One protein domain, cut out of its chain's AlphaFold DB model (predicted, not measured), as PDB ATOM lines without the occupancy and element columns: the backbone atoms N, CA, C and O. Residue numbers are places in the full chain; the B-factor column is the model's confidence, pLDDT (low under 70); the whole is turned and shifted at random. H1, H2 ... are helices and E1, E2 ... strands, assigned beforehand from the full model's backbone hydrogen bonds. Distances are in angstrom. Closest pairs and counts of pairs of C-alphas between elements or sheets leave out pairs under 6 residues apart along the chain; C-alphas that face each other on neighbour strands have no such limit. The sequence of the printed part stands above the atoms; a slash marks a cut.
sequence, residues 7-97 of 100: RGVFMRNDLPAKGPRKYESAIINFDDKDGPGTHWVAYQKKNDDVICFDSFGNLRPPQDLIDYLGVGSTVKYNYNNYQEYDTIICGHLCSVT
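What this domain is: This is residues 7 to 97 of the 100 residues of an uncharacterized protein of Bracon brevicornis (UniProt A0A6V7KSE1). One twisted sheet of five strands forms a wall, with the short helix H2 over one face, along E3, and the equally short helix H1 only grazing the sheet. Long loops make up much of the rest, among them residues 78 to 89, 11 to 19 A from the mean of the C-alphas. The 91 printed residues run E1, E2, E3, E4, H1, E5, H2; the mixed sheet has the order E1, E2, E3, E4, E5. The class is mixed, helices and strands, with under half of the residues in named elements; the whole is compact, radius of gyration of the C-alphas 12.4 A, spans 33 by 30 by 22 A.

How they stand to each other: E1, residues 7 to 11, is an edge strand, parallel to E2, residues 23 to 29, with N 10 and O 27 2.9 A apart. E2, E3 (residues 40 to 46) and E4 (residues 49 to 53) form a meander, each strand the antiparallel neighbour of the one before; N 26 and O 43 are 2.9 A apart, N 44 and O 51 2.9 A. E4, H1 (residues 63 to 69) and E5 (residues 74 to 77) form a strand-helix-strand unit, two parallel neighbour strands with a helix between, its crossover right-handed; N 52 and O 76 are 2.8 A apart. H1 only grazes the sheet, with residues 65 to 69. H2, residues 90 to 96, is on the sheet over E3 at a height of 8.4 A, along the strands at 2 degrees on the local plane; its closest C-alphas to E3 are Gly 91 and Trp 40, 5.3 A. In H1 and H2 every O i to N i+4 pair is within hydrogen-bond range.

Where its parts are: E1 begins at C-alpha 7 (-104.994, 43.378, 79.106). E2 spans 19.8 A and E3 20.4 A. H2 ends at C-alpha 96 (-96.570, 35.010, 89.818).

The domain as a whole: The C-alphas farthest apart, Lys 18 and Glu 84, are 34.7 A apart. The printed part has no cut; the links E1 to E2 and E5 to H2 are long. Residues 96 to 97 have pLDDT under 70.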
ATOM      1  N   ARG A   7    -104.628  43.019  80.467       95.12
ATOM      2  CA  ARG A   7    -104.994  43.378  79.106       95.12
ATOM      3  C   ARG A   7    -104.837  42.209  78.153       95.12
ATOM      4  O   ARG A   7    -105.654  42.090  77.241       95.12
ATOM      5  N   GLY A   8    -103.821  41.382  78.371       94.44
ATOM      6  CA  GLY A   8    -103.534  40.220  77.550       94.44
ATOM      7  C   GLY A   8    -102.052  39.870  77.514       94.44
ATOM      8  O   GLY A   8    -101.234  40.422  78.253       94.44
ATOM      9  N   VAL A   9    -101.753  38.931  76.627       95.31
ATOM     10  CA  VAL A   9    -100.407  38.497  76.268       95.31
ATOM     11  C   VAL A   9    -100.179  38.923  74.822       95.31
ATOM     12  O   VAL A   9    -101.038  38.659  73.981       95.31
ATOM     13  N   PHE A  10     -99.066  39.595  74.546       96.25
ATOM     14  CA  PHE A  10     -98.766  40.166  73.235       96.25
ATOM     15  C   PHE A  10     -97.381  39.755  72.755       96.25
ATOM     16  O   PHE A  10     -96.490  39.463  73.550       96.25
ATOM     17  N   MET A  11     -97.211  39.768  71.442       96.19
ATOM     18  CA  MET A  11     -95.909  39.670  70.792       96.19
ATOM     19  C   MET A  11     -95.406  41.082  70.504       96.19
ATOM     20  O   MET A  11     -96.211  42.014  70.406       96.19
ATOM     21  N   ARG A  12     -94.089  41.258  70.372       94.19
ATOM     22  CA  ARG A  12     -93.448  42.576  70.256       94.19
ATOM     23  C   ARG A  12     -94.061  43.436  69.151       94.19
ATOM     24  O   ARG A  12     -94.309  44.622  69.349       94.19
ATOM     25  N   ASN A  13     -94.344  42.814  68.009       94.19
ATOM     26  CA  ASN A  13     -94.893  43.460  66.821       94.19
ATOM     27  C   ASN A  13     -96.426  43.355  66.682       94.19
ATOM     28  O   ASN A  13     -96.966  43.776  65.661       94.19
ATOM     29  N   ASP A  14     -97.127  42.826  67.690       95.81
ATOM     30  CA  ASP A  14     -98.592  42.669  67.704       95.81
ATOM     31  C   ASP A  14     -99.229  43.351  68.928       95.81
ATOM     32  O   ASP A  14    -100.227  42.908  69.505       95.81
ATOM     33  N   LEU A  15     -98.614  44.451  69.368       95.88
ATOM     34  CA  LEU A  15     -99.166  45.314  70.404       95.88
ATOM     35  C   LEU A  15    -100.394  46.087  69.879       95.88
ATOM     36  O   LEU A  15    -100.459  46.442  68.699       95.88
ATOM     37  N   PRO A  16    -101.378  46.414  70.740       96.19
ATOM     38  CA  PRO A  16    -102.558  47.167  70.330       96.19
ATOM     39  C   PRO A  16    -102.223  48.495  69.629       96.19
ATOM     40  O   PRO A  16    -101.703  49.421  70.243       96.19
ATOM     41  N   ALA A  17    -102.642  48.657  68.372       94.12
ATOM     42  CA  ALA A  17    -102.342  49.856  67.572       94.12
ATOM     43  C   ALA A  17    -102.850  51.190  68.166       94.12
ATOM     44  O   ALA A  17    -102.400  52.262  67.777       94.12
ATOM     45  N   LYS A  18    -103.804  51.142  69.107       93.19
ATOM     46  CA  LYS A  18    -104.313  52.327  69.825       93.19
ATOM     47  C   LYS A  18    -103.437  52.741  71.016       93.19
ATOM     48  O   LYS A  18    -103.792  53.696  71.702       93.19
ATOM     49  N   GLY A  19    -102.346  52.023  71.271       94.00
ATOM     50  CA  GLY A  19    -101.504  52.207  72.445       94.00
ATOM     51  C   GLY A  19    -102.087  51.578  73.718       94.00
ATOM     52  O   GLY A  19    -103.170  50.968  73.693       94.00
ATOM     53  N   PRO A  20    -101.374  51.734  74.844       95.19
ATOM     54  CA  PRO A  20    -101.764  51.190  76.133       95.19
ATOM     55  C   PRO A  20    -102.958  51.940  76.725       95.19
ATOM     56  O   PRO A  20    -103.158  53.140  76.522       95.19
ATOM     57  N   ARG A  21    -103.749  51.245  77.541       95.44
ATOM     58  CA  ARG A  21    -104.769  51.874  78.385       95.44
ATOM     59  C   ARG A  21    -104.129  52.655  79.533       95.44
ATOM     60  O   ARG A  21    -103.007  52.398  79.951       95.44
ATOM     61  N   LYS A  22    -104.903  53.575  80.116       94.69
ATOM     62  CA  LYS A  22    -104.512  54.336  81.317       94.69
ATOM     63  C   LYS A  22    -104.143  53.432  82.504       94.69
ATOM     64  O   LYS A  22    -103.239  53.762  83.264       94.69
ATOM     65  N   TYR A  23    -104.850  52.311  82.638       94.94
ATOM     66  CA  TYR A  23    -104.568  51.256  83.604       94.94
ATOM     67  C   TYR A  23    -104.584  49.923  82.870       94.94
ATOM     68  O   TYR A  23    -105.625  49.534  82.329       94.94
ATOM     69  N   GLU A  24    -103.446  49.245  82.835       95.62
ATOM     70  CA  GLU A  24    -103.345  47.893  82.300       95.62
ATOM     71  C   GLU A  24    -102.115  47.163  82.812       95.62
ATOM     72  O   GLU A  24    -101.112  47.782  83.149       95.62
ATOM     73  N   SER A  25    -102.206  45.842  82.797       95.06
ATOM     74  CA  SER A  25    -101.077  44.939  82.969       95.06
ATOM     75  C   SER A  25    -101.013  44.006  81.767       95.06
ATOM     76  O   SER A  25    -102.058  43.545  81.303       95.06
ATOM     77  N   ALA A  26     -99.829  43.706  81.249       95.19
ATOM     78  CA  ALA A  26     -99.690  42.750  80.156       95.19
ATOM     79  C   ALA A  26     -98.355  42.011  80.208       95.19
ATOM     80  O   ALA A  26     -97.396  42.464  80.830       95.19
ATOM     81  N   ILE A  27     -98.324  40.866  79.531       95.50
ATOM     82  CA  ILE A  27     -97.111  40.084  79.292       95.50
ATOM     83  C   ILE A  27     -96.755  40.243  77.813       95.50
ATOM     84  O   ILE A  27     -97.625  40.122  76.953       95.50
ATOM     85  N   ILE A  28     -95.496  40.540  77.523       95.62
ATOM     86  CA  ILE A  28     -94.968  40.757  76.180       95.62
ATOM     87  C   ILE A  28     -93.881  39.723  75.903       95.62
ATOM     88  O   ILE A  28     -92.988  39.542  76.730       95.62
ATOM     89  N   ASN A  29     -93.934  39.078  74.737       95.00
ATOM     90  CA  ASN A  29     -92.781  38.387  74.170       95.00
ATOM     91  C   ASN A  29     -91.938  39.368  73.356       95.00
ATOM     92  O   ASN A  29     -92.500  40.135  72.577       95.00
ATOM     93  N   PHE A  30     -90.614  39.321  73.477       93.31
ATOM     94  CA  PHE A  30     -89.714  40.123  72.638       93.31
ATOM     95  C   PHE A  30     -89.449  39.551  71.241       93.31
ATOM     96  O   PHE A  30     -88.741  40.184  70.458       93.31
ATOM     97  N   ASP A  31     -90.043  38.409  70.909       93.75
ATOM     98  CA  ASP A  31     -90.105  37.894  69.546       93.75
ATOM     99  C   ASP A  31     -91.290  38.467  68.751       93.75
ATOM    100  O   ASP A  31     -92.249  39.023  69.304       93.75
ATOM    101  N   ASP A  32     -91.222  38.289  67.437       93.75
ATOM    102  CA  ASP A  32     -92.308  38.598  66.517       93.75
ATOM    103  C   ASP A  32     -93.421  37.545  66.592       93.75
ATOM    104  O   ASP A  32     -93.193  36.383  66.923       93.75
ATOM    105  N   LYS A  33     -94.646  37.929  66.214       93.94
ATOM    106  CA  LYS A  33     -95.826  37.048  66.263       93.94
ATOM    107  C   LYS A  33     -95.724  35.762  65.444       93.94
ATOM    108  O   LYS A  33     -96.435  34.803  65.730       93.94
ATOM    109  N   ASP A  34     -94.886  35.772  64.411       95.06
ATOM    110  CA  ASP A  34     -94.650  34.629  63.528       95.06
ATOM    111  C   ASP A  34     -93.417  33.812  63.976       95.06
ATOM    112  O   ASP A  34     -93.081  32.803  63.356       95.06
ATOM    113  N   GLY A  35     -92.738  34.252  65.043       93.31
ATOM    114  CA  GLY A  35     -91.586  33.600  65.652       93.31
ATOM    115  C   GLY A  35     -91.964  32.588  66.745       93.31
ATOM    116  O   GLY A  35     -93.111  32.533  67.201       93.31
ATOM    117  N   PRO A  36     -91.008  31.744  67.171       90.50
ATOM    118  CA  PRO A  36     -91.231  30.729  68.202       90.50
ATOM    119  C   PRO A  36     -91.399  31.296  69.626       90.50
ATOM    120  O   PRO A  36     -91.815  30.559  70.522       90.50
ATOM    121  N   GLY A  37     -91.082  32.573  69.849       88.56
ATOM    122  CA  GLY A  37     -90.985  33.195  71.164       88.56
ATOM    123  C   GLY A  37     -89.568  33.094  71.732       88.56
ATOM    124  O   GLY A  37     -88.945  32.036  71.690       88.56
ATOM    125  N   THR A  38     -89.063  34.189  72.307       91.12
ATOM    126  CA  THR A  38     -87.669  34.270  72.791       91.12
ATOM    127  C   THR A  38     -87.570  34.630  74.264       91.12
ATOM    128  O   THR A  38     -86.820  33.997  75.003       91.12
ATOM    129  N   HIS A  39     -88.328  35.627  74.718       93.31
ATOM    130  CA  HIS A  39     -88.259  36.102  76.097       93.31
ATOM    131  C   HIS A  39     -89.550  36.795  76.504       93.31
ATOM    132  O   HIS A  39     -90.065  37.614  75.747       93.31
ATOM    133  N   TRP A  40     -90.054  36.482  77.698       93.75
ATOM    134  CA  TRP A  40     -91.285  37.054  78.240       93.75
ATOM    135  C   TRP A  40     -90.978  38.054  79.352       93.75
ATOM    136  O   TRP A  40     -90.262  37.742  80.304       93.75
ATOM    137  N   VAL A  41     -91.585  39.232  79.246       94.19
ATOM    138  CA  VAL A  41     -91.497  40.344  80.199       94.19
ATOM    139  C   VAL A  41     -92.910  40.782  80.557       94.19
ATOM    140  O   VAL A  41     -93.809  40.743  79.720       94.19
ATOM    141  N   ALA A  42     -93.127  41.223  81.792       95.12
ATOM    142  CA  ALA A  42     -94.394  41.819  82.195       95.12
ATOM    143  C   ALA A  42     -94.267  43.333  82.352       95.12
ATOM    144  O   ALA A  42     -93.205  43.847  82.702       95.12
ATOM    145  N   TYR A  43     -95.362  44.060  82.154       94.69
ATOM    146  CA  TYR A  43     -95.468  45.434  82.630       94.69
ATOM    147  C   TYR A  43     -96.823  45.703  83.274       94.69
ATOM    148  O   TYR A  43     -97.836  45.106  82.907       94.69
ATOM    149  N   GLN A  44     -96.830  46.655  84.202       94.56
ATOM    150  CA  GLN A  44     -98.020  47.289  84.751       94.56
ATOM    151  C   GLN A  44     -97.931  48.790  84.494       94.56
ATOM    152  O   GLN A  44     -96.929  49.425  84.821       94.56
ATOM    153  N   LYS A  45     -98.997  49.364  83.942       94.81
ATOM    154  CA  LYS A  45     -99.168  50.798  83.716       94.81
ATOM    155  C   LYS A  45    -100.268  51.346  84.614       94.81
ATOM    156  O   LYS A  45    -101.382  50.817  84.649       94.81
ATOM    157  N   LYS A  46     -99.964  52.438  85.312       94.44
ATOM    158  CA  LYS A  46    -100.894  53.215  86.136       94.44
ATOM    159  C   LYS A  46    -100.684  54.693  85.841       94.44
ATOM    160  O   LYS A  46     -99.766  55.306  86.370       94.44
ATOM    161  N   ASN A  47    -101.556  55.280  85.020       94.25
ATOM    162  CA  ASN A  47    -101.313  56.606  84.440       94.25
ATOM    163  C   ASN A  47     -99.948  56.615  83.747       94.25
ATOM    164  O   ASN A  47     -99.677  55.705  82.974       94.25
ATOM    165  N   ASP A  48     -99.101  57.595  84.030       95.19
ATOM    166  CA  ASP A  48     -97.785  57.749  83.416       95.19
ATOM    167  C   ASP A  48     -96.704  56.910  84.115       95.19
ATOM    168  O   ASP A  48     -95.579  56.848  83.636       95.19
ATOM    169  N   ASP A  49     -97.021  56.217  85.212       95.62
ATOM    170  CA  ASP A  49     -96.090  55.297  85.863       95.62
ATOM    171  C   ASP A  49     -96.177  53.904  85.233       95.62
ATOM    172  O   ASP A  49     -97.250  53.292  85.173       95.62
ATOM    173  N   VAL A  50     -95.028  53.379  84.808       95.44
ATOM    174  CA  VAL A  50     -94.895  52.009  84.308       95.44
ATOM    175  C   VAL A  50     -93.852  51.263  85.125       95.44
ATOM    176  O   VAL A  50     -92.744  51.755  85.342       95.44
ATOM    177  N   ILE A  51     -94.192  50.051  85.547       94.44
ATOM    178  CA  ILE A  51     -93.250  49.095  86.125       94.44
ATOM    179  C   ILE A  51     -93.117  47.941  85.143       94.44
ATOM    180  O   ILE A  51     -94.105  47.280  84.835       94.44
ATOM    181  N   CYS A  52     -91.905  47.706  84.658       94.44
ATOM    182  CA  CYS A  52     -91.542  46.535  83.876       94.44
ATOM    183  C   CYS A  52     -90.859  45.503  84.778       94.44
ATOM    184  O   CYS A  52     -90.028  45.846  85.620       94.44
ATOM    185  N   PHE A  53     -91.198  44.238  84.581       94.44
ATOM    186  CA  PHE A  53     -90.555  43.107  85.221       94.44
ATOM    187  C   PHE A  53     -89.911  42.220  84.161       94.44
ATOM    188  O   PHE A  53     -90.607  41.603  83.354       94.44
ATOM    189  N   ASP A  54     -88.588  42.142  84.210       93.88
ATOM    190  CA  ASP A  54     -87.785  41.194  83.455       93.88
ATOM    191  C   ASP A  54     -87.083  40.264  84.445       93.88
ATOM    192  O   ASP A  54     -86.348  40.704  85.327       93.88
ATOM    193  N   SER A  55     -87.292  38.962  84.300       92.44
ATOM    194  CA  SER A  55     -86.693  37.960  85.182       92.44
ATOM    195  C   SER A  55     -85.162  37.910  85.108       92.44
ATOM    196  O   SER A  55     -84.537  37.506  86.088       92.44
ATOM    197  N   PHE A  56     -84.534  38.378  84.025       92.44
ATOM    198  CA  PHE A  56     -83.079  38.555  83.986       92.44
ATOM    199  C   PHE A  56     -82.600  39.735  84.838       92.44
ATOM    200  O   PHE A  56     -81.479  39.697  85.346       92.44
ATOM    201  N   GLY A  57     -83.460  40.732  85.064       91.50
ATOM    202  CA  GLY A  57     -83.175  41.895  85.897       91.50
ATOM    203  C   GLY A  57     -82.092  42.815  85.343       91.50
ATOM    204  O   GLY A  57     -81.313  42.456  84.470       91.50
ATOM    205  N   ASN A  58     -82.047  44.042  85.861       91.62
ATOM    206  CA  ASN A  58     -81.064  45.066  85.488       91.62
ATOM    207  C   ASN A  58     -80.978  45.323  83.967       91.62
ATOM    208  O   ASN A  58     -79.939  45.735  83.449       91.62
ATOM    209  N   LEU A  59     -82.080  45.090  83.253       90.56
ATOM    210  CA  LEU A  59     -82.214  45.334  81.825       90.56
ATOM    211  C   LEU A  59     -83.248  46.426  81.605       90.56
ATOM    212  O   LEU A  59     -84.400  46.328  82.031       90.56
ATOM    213  N   ARG A  60     -82.825  47.484  80.914       91.69
ATOM    214  CA  ARG A  60     -83.747  48.517  80.456       91.69
ATOM    215  C   ARG A  60     -84.682  47.908  79.400       91.69
ATOM    216  O   ARG A  60     -84.178  47.251  78.487       91.69
ATOM    217  N   PRO A  61     -86.002  48.167  79.462       92.56
ATOM    218  CA  PRO A  61     -86.925  47.734  78.420       92.56
ATOM    219  C   PRO A  61     -86.502  48.224  77.022       92.56
ATOM    220  O   PRO A  61     -85.957  49.331  76.914       92.56
ATOM    221  N   PRO A  62     -86.765  47.445  75.957       92.44
ATOM    222  CA  PRO A  62     -86.501  47.851  74.579       92.44
ATOM    223  C   PRO A  62     -87.153  49.192  74.219       92.44
ATOM    224  O   PRO A  62     -88.225  49.533  74.726       92.44
ATOM    225  N   GLN A  63     -86.511  49.956  73.330       91.62
ATOM    226  CA  GLN A  63     -86.963  51.306  72.976       91.62
ATOM    227  C   GLN A  63     -88.372  51.317  72.372       91.62
ATOM    228  O   GLN A  63     -89.166  52.179  72.714       91.62
ATOM    229  N   ASP A  64     -88.720  50.330  71.555       92.69
ATOM    230  CA  ASP A  64     -90.046  50.206  70.947       92.69
ATOM    231  C   ASP A  64     -91.154  49.912  71.970       92.69
ATOM    232  O   ASP A  64     -92.272  50.406  71.826       92.69
ATOM    233  N   LEU A  65     -90.843  49.187  73.052       93.56
ATOM    234  CA  LEU A  65     -91.771  49.048  74.176       93.56
ATOM    235  C   LEU A  65     -91.946  50.388  74.904       93.56
ATOM    236  O   LEU A  65     -93.066  50.761  75.247       93.56
ATOM    237  N   ILE A  66     -90.863  51.138  75.116       94.06
ATOM    238  CA  ILE A  66     -90.935  52.485  75.705       94.06
ATOM    239  C   ILE A  66     -91.778  53.415  74.819       94.06
ATOM    240  O   ILE A  66     -92.621  54.148  75.337       94.06
ATOM    241  N   ASP A  67     -91.606  53.344  73.500       93.62
ATOM    242  CA  ASP A  67     -92.360  54.143  72.532       93.62
ATOM    243  C   ASP A  67     -93.853  53.782  72.553       93.62
ATOM    244  O   ASP A  67     -94.701  54.675  72.602       93.62
ATOM    245  N   TYR A  68     -94.184  52.484  72.608       94.94
ATOM    246  CA  TYR A  68     -95.561  52.012  72.785       94.94
ATOM    247  C   TYR A  68     -96.178  52.525  74.092       94.94
ATOM    248  O   TYR A  68     -97.317  52.989  74.096       94.94
ATOM    249  N   LEU A  69     -95.428  52.492  75.199       94.44
ATOM    250  CA  LEU A  69     -95.896  52.955  76.511       94.44
ATOM    251  C   LEU A  69     -96.179  54.468  76.557       94.44
ATOM    252  O   LEU A  69     -96.860  54.939  77.475       94.44
ATOM    253  N   GLY A  70     -95.731  55.202  75.538       87.81
ATOM    254  CA  GLY A  70     -96.076  56.587  75.271       87.81
ATOM    255  C   GLY A  70     -95.070  57.586  75.838       87.81
ATOM    256  O   GLY A  70     -94.527  57.421  76.934       87.81
ATOM    257  N   VAL A  71     -94.863  58.668  75.082       72.94
ATOM    258  CA  VAL A  71     -94.010  59.803  75.460       72.94
ATOM    259  C   VAL A  71     -94.505  60.411  76.775       72.94
ATOM    260  O   VAL A  71     -95.667  60.795  76.883       72.94
ATOM    261  N   GLY A  72     -93.613  60.517  77.762       75.94
ATOM    262  CA  GLY A  72     -93.914  61.065  79.091       75.94
ATOM    263  C   GLY A  72     -94.113  60.017  80.189       75.94
ATOM    264  O   GLY A  72     -94.124  60.384  81.363       75.94
ATOM    265  N   SER A  73     -94.196  58.727  79.846       90.00
ATOM    266  CA  SER A  73     -94.249  57.664  80.853       90.00
ATOM    267  C   SER A  73     -92.924  57.541  81.619       90.00
ATOM    268  O   SER A  73     -91.843  57.473  81.031       90.00
ATOM    269  N   THR A  74     -93.004  57.452  82.946       94.75
ATOM    270  CA  THR A  74     -91.885  57.105  83.826       94.75
ATOM    271  C   THR A  74     -91.785  55.588  83.921       94.75
ATOM    272  O   THR A  74     -92.560  54.943  84.624       94.75
ATOM    273  N   VAL A  75     -90.817  55.012  83.208       94.31
ATOM    274  CA  VAL A  75     -90.604  53.560  83.153       94.31
ATOM    275  C   VAL A  75     -89.551  53.135  84.177       94.31
ATOM    276  O   VAL A  75     -88.390  53.536  84.097       94.31
ATOM    277  N   LYS A  76     -89.956  52.294  85.130       94.94
ATOM    278  CA  LYS A  76     -89.085  51.628  86.109       94.94
ATOM    279  C   LYS A  76     -88.958  50.150  85.756       94.94
ATOM    280  O   LYS A  76     -89.880  49.575  85.187       94.94
ATOM    281  N   TYR A  77     -87.843  49.531  86.121       94.50
ATOM    282  CA  TYR A  77     -87.613  48.100  85.936       94.50
ATOM    283  C   TYR A  77     -86.902  47.510  87.155       94.50
ATOM    284  O   TYR A  77     -86.262  48.234  87.922       94.50
ATOM    285  N   ASN A  78     -87.047  46.205  87.371       93.62
ATOM    286  CA  ASN A  78     -86.364  45.522  88.464       93.62
ATOM    287  C   ASN A  78     -84.861  45.377  88.180       93.62
ATOM    288  O   ASN A  78     -84.441  45.071  87.066       93.62
ATOM    289  N   TYR A  79     -84.048  45.532  89.223       91.69
ATOM    290  CA  TYR A  79     -82.595  45.332  89.155       91.69
ATOM    291  C   TYR A  79     -82.171  43.904  89.501       91.69
ATOM    292  O   TYR A  79     -81.122  43.444  89.066       91.69
ATOM    293  N   ASN A  80     -82.986  43.194  90.278       91.12
ATOM    294  CA  ASN A  80     -82.661  41.848  90.730       91.12
ATOM    295  C   ASN A  80     -82.851  40.838  89.601       91.12
ATOM    296  O   ASN A  80     -83.880  40.864  88.923       91.12
ATOM    297  N   ASN A  81     -81.888  39.931  89.469       92.06
ATOM    298  CA  ASN A  81     -81.999  38.738  88.647       92.06
ATOM    299  C   ASN A  81     -82.784  37.657  89.411       92.06
ATOM    300  O   ASN A  81     -82.510  37.397  90.583       92.06
ATOM    301  N   TYR A  82     -83.770  37.062  88.746       88.12
ATOM    302  CA  TYR A  82     -84.640  36.007  89.275       88.12
ATOM    303  C   TYR A  82     -84.570  34.712  88.454       88.12
ATOM    304  O   TYR A  82     -85.207  33.727  88.828       88.12
ATOM    305  N   GLN A  83     -83.830  34.707  87.341       87.31
ATOM    306  CA  GLN A  83     -83.596  33.520  86.525       87.31
ATOM    307  C   GLN A  83     -82.200  33.531  85.894       87.31
ATOM    308  O   GLN A  83     -81.686  34.577  85.481       87.31
ATOM    309  N   GLU A  84     -81.630  32.339  85.741       85.38
ATOM    310  CA  GLU A  84     -80.422  32.129  84.947       85.38
ATOM    311  C   GLU A  84     -80.738  32.144  83.445       85.38
ATOM    312  O   GLU A  84     -81.865  31.858  83.018       85.38
ATOM    313  N   TYR A  85     -79.724  32.465  82.638       79.81
ATOM    314  CA  TYR A  85     -79.789  32.326  81.183       79.81
ATOM    315  C   TYR A  85     -80.091  30.866  80.788       79.81
ATOM    316  O   TYR A  85     -79.805  29.939  81.540       79.81
ATOM    317  N   ASP A  86     -80.726  30.674  79.630       81.81
ATOM    318  CA  ASP A  86     -81.144  29.371  79.073       81.81
ATOM    319  C   ASP A  86     -82.233  28.604  79.852       81.81
ATOM    320  O   ASP A  86     -82.600  27.482  79.492       81.81
ATOM    321  N   THR A  87     -82.826  29.216  80.879       83.94
ATOM    322  CA  THR A  87     -84.010  28.671  81.560       83.94
ATOM    323  C   THR A  87     -85.314  29.183  80.931       83.94
ATOM    324  O   THR A  87     -85.408  30.322  80.480       83.94
ATOM    325  N   ILE A  88     -86.361  28.348  80.909       83.62
ATOM    326  CA  ILE A  88     -87.651  28.653  80.249       83.62
ATOM    327  C   ILE A  88     -88.747  29.137  81.220       83.62
ATOM    328  O   ILE A  88     -89.943  28.987  80.961       83.62
ATOM    329  N   ILE A  89     -88.361  29.689  82.376       86.94
ATOM    330  CA  ILE A  89     -89.297  30.034  83.463       86.94
ATOM    331  C   ILE A  89     -89.815  31.479  83.419       86.94
ATOM    332  O   ILE A  89     -90.728  31.809  84.178       86.94
ATOM    333  N   CYS A  90     -89.309  32.327  82.518       83.38
ATOM    334  CA  CYS A  90     -89.645  33.756  82.450       83.38
ATOM    335  C   CYS A  90     -91.153  34.034  82.391       83.38
ATOM    336  O   CYS A  90     -91.648  34.899  83.114       83.38
ATOM    337  N   GLY A  91     -91.915  33.257  81.612       78.44
ATOM    338  CA  GLY A  91     -93.375  33.395  81.529       78.44
ATOM    339  C   GLY A  91     -94.100  33.049  82.836       78.44
ATOM    340  O   GLY A  91     -95.071  33.712  83.211       78.44
ATOM    341  N   HIS A  92     -93.600  32.055  83.580       81.88
ATOM    342  CA  HIS A  92     -94.136  31.709  84.897       81.88
ATOM    343  C   HIS A  92     -93.858  32.831  85.899       81.88
ATOM    344  O   HIS A  92     -94.773  33.252  86.607       81.88
ATOM    345  N   LEU A  93     -92.635  33.371  85.897       81.69
ATOM    346  CA  LEU A  93     -92.240  34.498  86.747       81.69
ATOM    347  C   LEU A  93     -93.065  35.756  86.444       81.69
ATOM    348  O   LEU A  93     -93.549  36.409  87.367       81.69
ATOM    349  N   CYS A  94     -93.343  36.036  85.171       80.38
ATOM    350  CA  CYS A  94     -94.251  37.109  84.757       80.38
ATOM    351  C   CYS A  94     -95.699  36.907  85.216       80.38
ATOM    352  O   CYS A  94     -96.481  37.843  85.172       80.38
ATOM    353  N   SER A  95     -96.097  35.701  85.611       74.00
ATOM    354  CA  SER A  95     -97.459  35.456  86.082       74.00
ATOM    355  C   SER A  95     -97.553  35.599  87.602       74.00
ATOM    356  O   SER A  95     -98.525  36.158  88.092       74.00
ATOM    357  N   VAL A  96     -96.548  35.114  88.343       65.38
ATOM    358  CA  VAL A  96     -96.570  35.010  89.818       65.38
ATOM    359  C   VAL A  96     -96.085  36.248  90.559       65.38
ATOM    360  O   VAL A  96     -96.257  36.335  91.772       65.38
ATOM    361  N   THR A  97     -95.433  37.178  89.871       61.59
ATOM    362  CA  THR A  97     -94.824  38.319  90.544       61.59
ATOM    363  C   THR A  97     -95.905  39.329  90.937       61.59
ATOM    364  O   THR A  97     -96.557  39.904  90.072       61.59
TER     365      THR A  97